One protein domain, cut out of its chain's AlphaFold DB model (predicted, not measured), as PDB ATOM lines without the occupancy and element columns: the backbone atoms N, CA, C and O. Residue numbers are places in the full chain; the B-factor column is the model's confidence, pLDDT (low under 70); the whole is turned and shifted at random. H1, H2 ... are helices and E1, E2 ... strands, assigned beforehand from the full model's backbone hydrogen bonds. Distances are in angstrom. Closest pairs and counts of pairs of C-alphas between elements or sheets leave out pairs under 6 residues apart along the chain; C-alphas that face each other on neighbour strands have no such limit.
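AT A GLANCE: This is residues 2 to 81 of the 88 residues of an uncharacterized protein of Halobacteriales archaeon AArc-S (UniProt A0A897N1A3). A short hairpin of two strands, E1 and E2, has three helices gathered about it: H3 packs on E1, H2 lies nearer E2, and the long H1 runs past one end of the hairpin, meeting H2 and H3 at steep tilts. At the other end a long loop, residues 27 to 38, reaches away. The printed part has 80 residues, in the order H1, E1, E2, H2, H3, with an antiparallel sheet E1 - E2; the class is mostly helix. It is compact, with a radius of gyration of the C-alphas of 12.2 A and spans of 33 by 31 by 22 A.

HOW THE PARTS SIT: Start at E1, residues 22 to 26, and E2, residues 39 to 43, an antiparallel hairpin at 141 degrees; N 25 and O 40 are within hydrogen-bond range at 2.8 A. Look next at H3, residues 68 to 79, whose closest C-alpha pair with E1 is Val 23 and Arg 75, 5.4 A. H2, residues 53 to 63, comes closest to E2 at the C-alphas of Ala 39 and Ile 60, 6.8 A; H2 is apart from E1. H1, residues 2 to 19, touches H2 with residues 6 to 14 alone, closest at C-alphas 10 and 62, 5.6 A. H1 touches H3 with residues 14 to 18 alone, closest at C-alphas 18 and 78, 5.3 A. In H1, H2 and H3 every O i to N i+4 pair is within hydrogen-bond range.

IN THESE COORDINATES: Find C-alpha 2 at (160.918, 175.329, 152.596); from there H1 runs 26.1 A to C-alpha 19. E1 spans 13.2 A, E2 13.4 A and H2 15.2 A. H3 runs 16.6 A to C-alpha 79 at (169.081, 179.862, 127.652).

THE WHOLE: The C-alphas farthest apart, Lys 2 and Gly 45, are 36.0 A apart. The printed part has no cut, and the link E1 to E2 is long. Look for pLDDT under 70 at residue 2, residues 28 to 37 and residues 47 to 49.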
ATOM      1  N   LYS A   2     161.347 176.038 153.823       66.94
ATOM      2  CA  LYS A   2     160.918 175.329 152.596       66.94
ATOM      3  C   LYS A   2     161.206 176.104 151.297       66.94
ATOM      4  O   LYS A   2     161.889 175.571 150.430       66.94
ATOM      5  N   GLU A   3     160.885 177.397 151.260       72.44
ATOM      6  CA  GLU A   3     161.104 178.245 150.072       72.44
ATOM      7  C   GLU A   3     162.573 178.302 149.611       72.44
ATOM      8  O   GLU A   3     162.872 178.325 148.419       72.44
ATOM      9  N   ALA A   4     163.526 178.271 150.549       77.75
ATOM     10  CA  ALA A   4     164.954 178.262 150.225       77.75
ATOM     11  C   ALA A   4     165.398 176.945 149.556       77.75
ATOM     12  O   ALA A   4     166.285 176.947 148.697       77.75
ATOM     13  N   ILE A   5     164.781 175.821 149.935       80.62
ATOM     14  CA  ILE A   5     165.042 174.502 149.345       80.62
ATOM     15  C   ILE A   5     164.437 174.441 147.940       80.62
ATOM     16  O   ILE A   5     165.114 174.014 147.004       80.62
ATOM     17  N   GLU A   6     163.217 174.942 147.769       80.88
ATOM     18  CA  GLU A   6     162.528 175.005 146.474       80.88
ATOM     19  C   GLU A   6     163.290 175.878 145.475       80.88
ATOM     20  O   GLU A   6     163.583 175.442 144.361       80.88
ATOM     21  N   GLN A   7     163.754 177.060 145.895       82.31
ATOM     22  CA  GLN A   7     164.601 177.905 145.049       82.31
ATOM     23  C   GLN A   7     165.930 177.233 144.678       82.31
ATOM     24  O   GLN A   7     166.414 177.379 143.549       82.31
ATOM     25  N   LYS A   8     166.542 176.487 145.606       86.94
ATOM     26  CA  LYS A   8     167.777 175.736 145.337       86.94
ATOM     27  C   LYS A   8     167.536 174.625 144.315       86.94
ATOM     28  O   LYS A   8     168.354 174.460 143.407       86.94
ATOM     29  N   ASN A   9     166.425 173.902 144.432       88.81
ATOM     30  CA  ASN A   9     166.035 172.848 143.498       88.81
ATOM     31  C   ASN A   9     165.727 173.422 142.112       88.81
ATOM     32  O   ASN A   9     166.281 172.935 141.128       88.81
ATOM     33  N   ARG A  10     164.979 174.531 142.039       90.75
ATOM     34  CA  ARG A  10     164.697 175.254 140.790       90.75
ATOM     35  C   ARG A  10     165.979 175.682 140.078       90.75
ATOM     36  O   ARG A  10     166.154 175.402 138.893       90.75
ATOM     37  N   LYS A  11     166.930 176.289 140.800       90.25
ATOM     38  CA  LYS A  11     168.236 176.687 140.234       90.25
ATOM     39  C   LYS A  11     169.051 175.491 139.739       90.25
ATOM     40  O   LYS A  11     169.656 175.571 138.672       90.25
ATOM     41  N   LYS A  12     169.094 174.391 140.500       91.06
ATOM     42  CA  LYS A  12     169.797 173.162 140.090       91.06
ATOM     43  C   LYS A  12     169.185 172.558 138.829       91.06
ATOM     44  O   LYS A  12     169.927 172.215 137.913       91.06
ATOM     45  N   LEU A  13     167.856 172.481 138.769       91.56
ATOM     46  CA  LEU A  13     167.143 171.967 137.608       91.56
ATOM     47  C   LEU A  13     167.402 172.835 136.373       91.56
ATOM     48  O   LEU A  13     167.786 172.301 135.341       91.56
ATOM     49  N   MET A  14     167.309 174.165 136.484       91.25
ATOM     50  CA  MET A  14     167.622 175.076 135.371       91.25
ATOM     51  C   MET A  14     169.046 174.887 134.835       91.25
ATOM     52  O   MET A  14     169.243 174.863 133.622       91.25
ATOM     53  N   LYS A  15     170.036 174.706 135.719       90.50
ATOM     54  CA  LYS A  15     171.413 174.393 135.306       90.50
ATOM     55  C   LYS A  15     171.499 173.045 134.590       90.50
ATOM     56  O   LYS A  15     172.169 172.960 133.567       90.50
ATOM     57  N   CYS A  16     170.830 172.014 135.099       89.69
ATOM     58  CA  CYS A  16     170.795 170.693 134.469       89.69
ATOM     59  C   CYS A  16     170.184 170.762 133.060       89.69
ATOM     60  O   CYS A  16     170.802 170.339 132.085       89.69
ATOM     61  N   LEU A  17     169.013 171.390 132.937       90.50
ATOM     62  CA  LEU A  17     168.329 171.594 131.662       90.50
ATOM     63  C   LEU A  17     169.203 172.364 130.671       90.50
ATOM     64  O   LEU A  17     169.299 171.973 129.512       90.50
ATOM     65  N   ALA A  18     169.915 173.395 131.134       90.56
ATOM     66  CA  ALA A  18     170.822 174.145 130.281       90.56
ATOM     67  C   ALA A  18     171.995 173.302 129.757       90.56
ATOM     68  O   ALA A  18     172.254 173.333 128.557       90.56
ATOM     69  N   ALA A  19     172.639 172.498 130.614       88.50
ATOM     70  CA  ALA A  19     173.732 171.603 130.213       88.50
ATOM     71  C   ALA A  19     173.287 170.588 129.149       88.50
ATOM     72  O   ALA A  19     174.010 170.301 128.199       88.50
ATOM     73  N   HIS A  20     172.065 170.070 129.278       86.50
ATOM     74  CA  HIS A  20     171.504 169.127 128.315       86.50
ATOM     75  C   HIS A  20     170.823 169.800 127.118       86.50
ATOM     76  O   HIS A  20     170.344 169.098 126.227       86.50
ATOM     77  N   ARG A  21     170.811 171.139 127.064       88.12
ATOM     78  CA  ARG A  21     170.124 171.954 126.051       88.12
ATOM     79  C   ARG A  21     168.627 171.650 125.952       88.12
ATOM     80  O   ARG A  21     168.062 171.656 124.861       88.12
ATOM     81  N   VAL A  22     167.998 171.364 127.087       89.88
ATOM     82  CA  VAL A  22     166.565 171.090 127.210       89.88
ATOM     83  C   VAL A  22     165.843 172.365 127.630       89.88
ATOM     84  O   VAL A  22     166.264 173.035 128.570       89.88
ATOM     85  N   VAL A  23     164.751 172.713 126.956       90.94
ATOM     86  CA  VAL A  23     163.913 173.876 127.292       90.94
ATOM     87  C   VAL A  23     162.443 173.499 127.329       90.94
ATOM     88  O   VAL A  23     162.025 172.641 126.552       90.94
ATOM     89  N   PRO A  24     161.644 174.160 128.182       91.12
ATOM     90  CA  PRO A  24     160.207 174.025 128.105       91.12
ATOM     91  C   PRO A  24     159.693 174.641 126.799       91.12
ATOM     92  O   PRO A  24     160.221 175.640 126.285       91.12
ATOM     93  N   VAL A  25     158.656 174.024 126.257       87.75
ATOM     94  CA  VAL A  25     157.955 174.425 125.046       87.75
ATOM     95  C   VAL A  25     156.456 174.290 125.266       87.75
ATOM     96  O   VAL A  25     156.006 173.501 126.099       87.75
ATOM     97  N   LYS A  26     155.672 175.048 124.500       84.31
ATOM     98  CA  LYS A  26     154.222 174.878 124.490       84.31
ATOM     99  C   LYS A  26     153.887 173.477 123.988       84.31
ATOM    100  O   LYS A  26     154.347 173.081 122.917       84.31
ATOM    101  N   ASN A  27     153.095 172.727 124.747       74.88
ATOM    102  CA  ASN A  27     152.583 171.462 124.252       74.88
ATOM    103  C   ASN A  27     151.436 171.733 123.274       74.88
ATOM    104  O   ASN A  27     150.349 172.131 123.672       74.88
ATOM    105  N   GLN A  28     151.698 171.509 121.990       66.19
ATOM    106  CA  GLN A  28     150.720 171.660 120.909       66.19
ATOM    107  C   GLN A  28     149.651 170.549 120.878       66.19
ATOM    108  O   GLN A  28     148.687 170.663 120.132       66.19
ATOM    109  N   TRP A  29     149.821 169.476 121.663       60.88
ATOM    110  CA  TRP A  29     148.932 168.306 121.670       60.88
ATOM    111  C   TRP A  29     148.030 168.221 122.908       60.88
ATOM    112  O   TRP A  29     147.010 167.544 122.859       60.88
ATOM    113  N   ASN A  30     148.382 168.918 123.997       58.28
ATOM    114  CA  ASN A  30     147.552 169.034 125.199       58.28
ATOM    115  C   ASN A  30     147.108 170.488 125.388       58.28
ATOM    116  O   ASN A  30     147.544 171.166 126.318       58.28
ATOM    117  N   GLU A  31     146.184 170.947 124.549       52.16
ATOM    118  CA  GLU A  31     145.209 171.949 124.990       52.16
ATOM    119  C   GLU A  31     144.173 171.227 125.857       52.16
ATOM    120  O   GLU A  31     143.039 170.982 125.452       52.16
ATOM    121  N   THR A  32     144.582 170.769 127.042       50.62
ATOM    122  CA  THR A  32     143.626 170.145 127.951       50.62
ATOM    123  C   THR A  32     142.758 171.234 128.559       50.62
ATOM    124  O   THR A  32     143.246 172.215 129.119       50.62
ATOM    125  N   SER A  33     141.458 171.031 128.382       46.53
ATOM    126  CA  SER A  33     140.318 171.750 128.933       46.53
ATOM    127  C   SER A  33     140.636 172.438 130.269       46.53
ATOM    128  O   SER A  33     141.265 171.832 131.128       46.53
ATOM    129  N   PHE A  34     140.163 173.679 130.454       50.41
ATOM    130  CA  PHE A  34     140.357 174.545 131.639       50.41
ATOM    131  C   PHE A  34     141.590 175.473 131.657       50.41
ATOM    132  O   PHE A  34     141.920 176.020 132.707       50.41
ATOM    133  N   GLY A  35     142.232 175.735 130.513       50.28
ATOM    134  CA  GLY A  35     143.190 176.848 130.386       50.28
ATOM    135  C   GLY A  35     144.561 176.621 131.033       50.28
ATOM    136  O   GLY A  35     145.329 177.571 131.169       50.28
ATOM    137  N   LYS A  36     144.889 175.380 131.414       52.53
ATOM    138  CA  LYS A  36     146.235 175.001 131.856       52.53
ATOM    139  C   LYS A  36     147.019 174.446 130.672       52.53
ATOM    140  O   LYS A  36     146.792 173.312 130.253       52.53
ATOM    141  N   THR A  37     147.953 175.233 130.145       58.78
ATOM    142  CA  THR A  37     148.933 174.721 129.183       58.78
ATOM    143  C   THR A  37     149.897 173.801 129.921       58.78
ATOM    144  O   THR A  37     150.695 174.252 130.740       58.78
ATOM    145  N   ILE A  38     149.868 172.506 129.614       71.06
ATOM    146  CA  ILE A  38     150.898 171.581 130.094       71.06
ATOM    147  C   ILE A  38     152.165 171.869 129.283       71.06
ATOM    148  O   ILE A  38     152.144 171.755 128.062       71.06
ATOM    149  N   ALA A  39     153.268 172.267 129.915       80.25
ATOM    150  CA  ALA A  39     154.525 172.453 129.191       80.25
ATOM    151  C   ALA A  39     155.100 171.101 128.738       80.25
ATOM    152  O   ALA A  39     155.107 170.122 129.482       80.25
ATOM    153  N   SER A  40     155.627 171.048 127.523       85.56
ATOM    154  CA  SER A  40     156.503 169.961 127.076       85.56
ATOM    155  C   SER A  40     157.958 170.396 127.219       85.56
ATOM    156  O   SER A  40     158.235 171.572 127.433       85.56
ATOM    157  N   PHE A  41     158.907 169.474 127.087       87.50
ATOM    158  CA  PHE A  41     160.332 169.802 127.080       87.50
ATOM    159  C   PHE A  41     160.970 169.262 125.812       87.50
ATOM    160  O   PHE A  41     160.755 168.107 125.458       87.50
ATOM    161  N   GLU A  42     161.766 170.091 125.145       87.25
ATOM    162  CA  GLU A  42     162.483 169.734 123.922       87.25
ATOM    163  C   GLU A  42     163.979 169.927 124.114       87.25
ATOM    164  O   GLU A  42     164.414 170.883 124.764       87.25
ATOM    165  N   ARG A  43     164.777 169.034 123.526       85.69
ATOM    166  CA  ARG A  43     166.231 169.148 123.505       85.69
ATOM    167  C   ARG A  43     166.664 169.781 122.188       85.69
ATOM    168  O   ARG A  43     166.232 169.377 121.113       85.69
ATOM    169  N   ARG A  44     167.563 170.763 122.231       80.31
ATOM    170  CA  ARG A  44     168.129 171.340 121.005       80.31
ATOM    171  C   ARG A  44     168.845 170.242 120.206       80.31
ATOM    172  O   ARG A  44     169.809 169.663 120.699       80.31
ATOM    173  N   GLY A  45     168.389 170.006 118.977       75.19
ATOM    174  CA  GLY A  45     168.908 168.954 118.094       75.19
ATOM    175  C   GLY A  45     168.201 167.600 118.228       75.19
ATOM    176  O   GLY A  45     168.465 166.719 117.420       75.19
ATOM    177  N   ASP A  46     167.286 167.447 119.187       76.62
ATOM    178  CA  ASP A  46     166.438 166.265 119.334       76.62
ATOM    179  C   ASP A  46     165.008 166.696 119.717       76.62
ATOM    180  O   ASP A  46     164.723 166.947 120.892       76.62
ATOM    181  N   PRO A  47     164.092 166.825 118.738       62.41
ATOM    182  CA  PRO A  47     162.736 167.325 118.971       62.41
ATOM    183  C   PRO A  47     161.843 166.335 119.741       62.41
ATOM    184  O   PRO A  47     160.698 166.654 120.043       62.41
ATOM    185  N   LYS A  48     162.332 165.126 120.056       67.25
ATOM    186  CA  LYS A  48     161.602 164.113 120.830       67.25
ATOM    187  C   LYS A  48     162.458 163.566 121.977       67.25
ATOM    188  O   LYS A  48     162.728 162.359 122.005       67.25
ATOM    189  N   PRO A  49     162.856 164.405 122.952       65.69
ATOM    190  CA  PRO A  49     163.574 163.885 124.099       65.69
ATOM    191  C   PRO A  49     162.659 162.906 124.838       65.69
ATOM    192  O   PRO A  49     161.498 163.202 125.128       65.69
ATOM    193  N   ARG A  50     163.173 161.709 125.133       71.19
ATOM    194  CA  ARG A  50     162.444 160.691 125.900       71.19
ATOM    195  C   ARG A  50     162.373 161.110 127.368       71.19
ATOM    196  O   ARG A  50     163.135 160.624 128.197       71.19
ATOM    197  N   ILE A  51     161.483 162.043 127.672       78.75
ATOM    198  CA  ILE A  51     161.153 162.461 129.031       78.75
ATOM    199  C   ILE A  51     159.848 161.763 129.391       78.75
ATOM    200  O   ILE A  51     158.840 161.915 128.703       78.75
ATOM    201  N   THR A  52     159.885 160.940 130.437       82.94
ATOM    202  CA  THR A  52     158.689 160.250 130.925       82.94
ATOM    203  C   THR A  52     157.706 161.262 131.506       82.94
ATOM    204  O   THR A  52     158.121 162.298 132.028       82.94
ATOM    205  N   GLU A  53     156.410 160.957 131.454       80.00
ATOM    206  CA  GLU A  53     155.357 161.841 131.967       80.00
ATOM    207  C   GLU A  53     155.612 162.284 133.416       80.00
ATOM    208  O   GLU A  53     155.653 163.479 133.690       80.00
ATOM    209  N   GLY A  54     155.938 161.350 134.318       82.25
ATOM    210  CA  GLY A  54     156.240 161.698 135.711       82.25
ATOM    211  C   GLY A  54     157.455 162.622 135.872       82.25
ATOM    212  O   GLY A  54     157.479 163.469 136.761       82.25
ATOM    213  N   THR A  55     158.451 162.514 134.984       85.50
ATOM    214  CA  THR A  55     159.607 163.425 134.991       85.50
ATOM    215  C   THR A  55     159.216 164.809 134.478       85.50
ATOM    216  O   THR A  55     159.629 165.811 135.058       85.50
ATOM    217  N   ARG A  56     158.402 164.875 133.415       86.06
ATOM    218  CA  ARG A  56     157.859 166.132 132.880       86.06
ATOM    219  C   ARG A  56     157.082 166.875 133.963       86.06
ATOM    220  O   ARG A  56     157.370 168.042 134.204       86.06
ATOM    221  N   ASP A  57     156.154 166.200 134.632       85.31
ATOM    222  CA  ASP A  57     155.269 166.826 135.617       85.31
ATOM    223  C   ASP A  57     156.053 167.325 136.841       85.31
ATOM    224  O   ASP A  57     155.843 168.448 137.295       85.31
ATOM    225  N   MET A  58     157.057 166.565 137.298       88.25
ATOM    226  CA  MET A  58     157.982 167.020 138.343       88.25
ATOM    227  C   MET A  58     158.772 168.269 137.919       88.25
ATOM    228  O   MET A  58     158.991 169.175 138.721       88.25
ATOM    229  N   MET A  59     159.237 168.329 136.668       89.38
ATOM    230  CA  MET A  59     159.963 169.499 136.170       89.38
ATOM    231  C   MET A  59     159.059 170.730 136.076       89.38
ATOM    232  O   MET A  59     159.514 171.819 136.415       89.38
ATOM    233  N   ILE A  60     157.808 170.566 135.640       87.62
ATOM    234  CA  ILE A  60     156.802 171.639 135.595       87.62
ATOM    235  C   ILE A  60     156.565 172.209 136.993       87.62
ATOM    236  O   ILE A  60     156.641 173.422 137.159       87.62
ATOM    237  N   ASP A  61     156.356 171.343 137.986       88.38
ATOM    238  CA  ASP A  61     156.124 171.727 139.383       88.38
ATOM    239  C   ASP A  61     157.315 172.507 139.968       88.38
ATOM    240  O   ASP A  61     157.181 173.642 140.422       88.38
ATOM    241  N   VAL A  62     158.534 171.970 139.837       90.44
ATOM    242  CA  VAL A  62     159.749 172.621 140.361       90.44
ATOM    243  C   VAL A  62     160.041 173.959 139.663       90.44
ATOM    244  O   VAL A  62     160.575 174.895 140.281       90.44
ATOM    245  N   LEU A  63     159.750 174.048 138.362       90.12
ATOM    246  CA  LEU A  63     159.935 175.266 137.568       90.12
ATOM    247  C   LEU A  63     158.778 176.247 137.700       90.12
ATOM    248  O   LEU A  63     158.981 177.399 137.306       90.12
ATOM    249  N   ASP A  64     157.665 175.822 138.306       88.31
ATOM    250  CA  ASP A  64     156.497 176.651 138.599       88.31
ATOM    251  C   ASP A  64     155.923 177.229 137.300       88.31
ATOM    252  O   ASP A  64     155.882 178.440 137.079       88.31
ATOM    253  N   ILE A  65     155.627 176.309 136.370       87.31
ATOM    254  CA  ILE A  65     155.097 176.612 135.039       87.31
ATOM    255  C   ILE A  65     153.597 176.330 135.027       87.31
ATOM    256  O   ILE A  65     153.184 175.172 135.022       87.31
ATOM    257  N   GLU A  66     152.791 177.385 134.957       84.19
ATOM    258  CA  GLU A  66     151.327 177.263 134.935       84.19
ATOM    259  C   GLU A  66     150.707 177.693 133.597       84.19
ATOM    260  O   GLU A  66     149.600 177.274 133.256       84.19
ATOM    261  N   ASN A  67     151.407 178.537 132.833       84.12
ATOM    262  CA  ASN A  67     150.902 179.155 131.606       84.12
ATOM    263  C   ASN A  67     152.010 179.399 130.561       84.12
ATOM    264  O   ASN A  67     153.205 179.237 130.821       84.12
ATOM    265  N   ASP A  68     151.604 179.843 129.368       83.94
ATOM    266  CA  ASP A  68     152.499 180.133 128.239       83.94
ATOM    267  C   ASP A  68     153.562 181.204 128.564       83.94
ATOM    268  O   ASP A  68     154.690 181.131 128.071       83.94
ATOM    269  N   SER A  69     153.244 182.185 129.418       85.62
ATOM    270  CA  SER A  69     154.201 183.223 129.825       85.62
ATOM    271  C   SER A  69     155.321 182.646 130.694       85.62
ATOM    272  O   SER A  69     156.497 182.982 130.514       85.62
ATOM    273  N   ASP A  70     154.985 181.715 131.590       89.12
ATOM    274  CA  ASP A  70     155.971 181.015 132.411       89.12
ATOM    275  C   ASP A  70     156.902 180.145 131.578       89.12
ATOM    276  O   ASP A  70     158.109 180.122 131.841       89.12
ATOM    277  N   ILE A  71     156.375 179.496 130.537       89.38
ATOM    278  CA  ILE A  71     157.179 178.730 129.579       89.38
ATOM    279  C   ILE A  71     158.268 179.625 128.981       89.38
ATOM    280  O   ILE A  71     159.451 179.284 129.056       89.38
ATOM    281  N   GLU A  72     157.903 180.794 128.451       89.69
ATOM    282  CA  GLU A  72     158.860 181.721 127.835       89.69
ATOM    283  C   GLU A  72     159.851 182.304 128.854       89.69
ATOM    284  O   GLU A  72     161.060 182.392 128.589       89.69
ATOM    285  N   ARG A  73     159.378 182.634 130.062       92.25
ATOM    286  CA  ARG A  73     160.216 183.120 131.168       92.25
ATOM    287  C   ARG A  73     161.266 182.086 131.574       92.25
ATOM    288  O   ARG A  73     162.450 182.415 131.704       92.25
ATOM    289  N   VAL A  74     160.856 180.836 131.782       92.56
ATOM    290  CA  VAL A  74     161.745 179.739 132.184       92.56
ATOM    291  C   VAL A  74     162.697 179.377 131.051       92.56
ATOM    292  O   VAL A  74     163.901 179.259 131.285       92.56
ATOM    293  N   ARG A  75     162.200 179.286 129.815       91.94
ATOM    294  CA  ARG A  75     163.013 179.062 128.613       91.94
ATOM    295  C   ARG A  75     164.125 180.100 128.492       91.94
ATOM    296  O   ARG A  75     165.282 179.727 128.308       91.94
ATOM    297  N   THR A  76     163.805 181.384 128.642       92.56
ATOM    298  CA  THR A  76     164.794 182.472 128.586       92.56
ATOM    299  C   THR A  76     165.833 182.341 129.701       92.56
ATOM    300  O   THR A  76     167.033 182.443 129.454       92.56
ATOM    301  N   ARG A  77     165.399 182.023 130.929       93.00
ATOM    302  CA  ARG A  77     166.309 181.801 132.067       93.00
ATOM    303  C   ARG A  77     167.254 180.620 131.871       93.00
ATOM    304  O   ARG A  77     168.394 180.705 132.324       93.00
ATOM    305  N   ILE A  78     166.796 179.543 131.234       92.00
ATOM    306  CA  ILE A  78     167.621 178.371 130.904       92.00
ATOM    307  C   ILE A  78     168.636 178.732 129.815       92.00
ATOM    308  O   ILE A  78     169.821 178.449 129.973       92.00
ATOM    309  N   LYS A  79     168.203 179.419 128.749       89.81
ATOM    310  CA  LYS A  79     169.081 179.862 127.652       89.81
ATOM    311  C   LYS A  79     170.175 180.835 128.102       89.81
ATOM    312  O   LYS A  79     171.272 180.809 127.559       89.81
ATOM    313  N   ASN A  80     169.886 181.656 129.109       90.88
ATOM    314  CA  ASN A  80     170.844 182.597 129.691       90.88
ATOM    315  C   ASN A  80     171.791 181.951 130.717       90.88
ATOM    316  O   ASN A  80     172.629 182.649 131.289       90.88
ATOM    317  N   GLN A  81     171.670 180.648 131.000       89.00
ATOM    318  CA  GLN A  81     172.646 179.979 131.857       89.00
ATOM    319  C   GLN A  81     173.996 179.856 131.131       89.00
ATOM    320  O   GLN A  81     174.028 179.547 129.938       89.00
TER     321      GLN A  81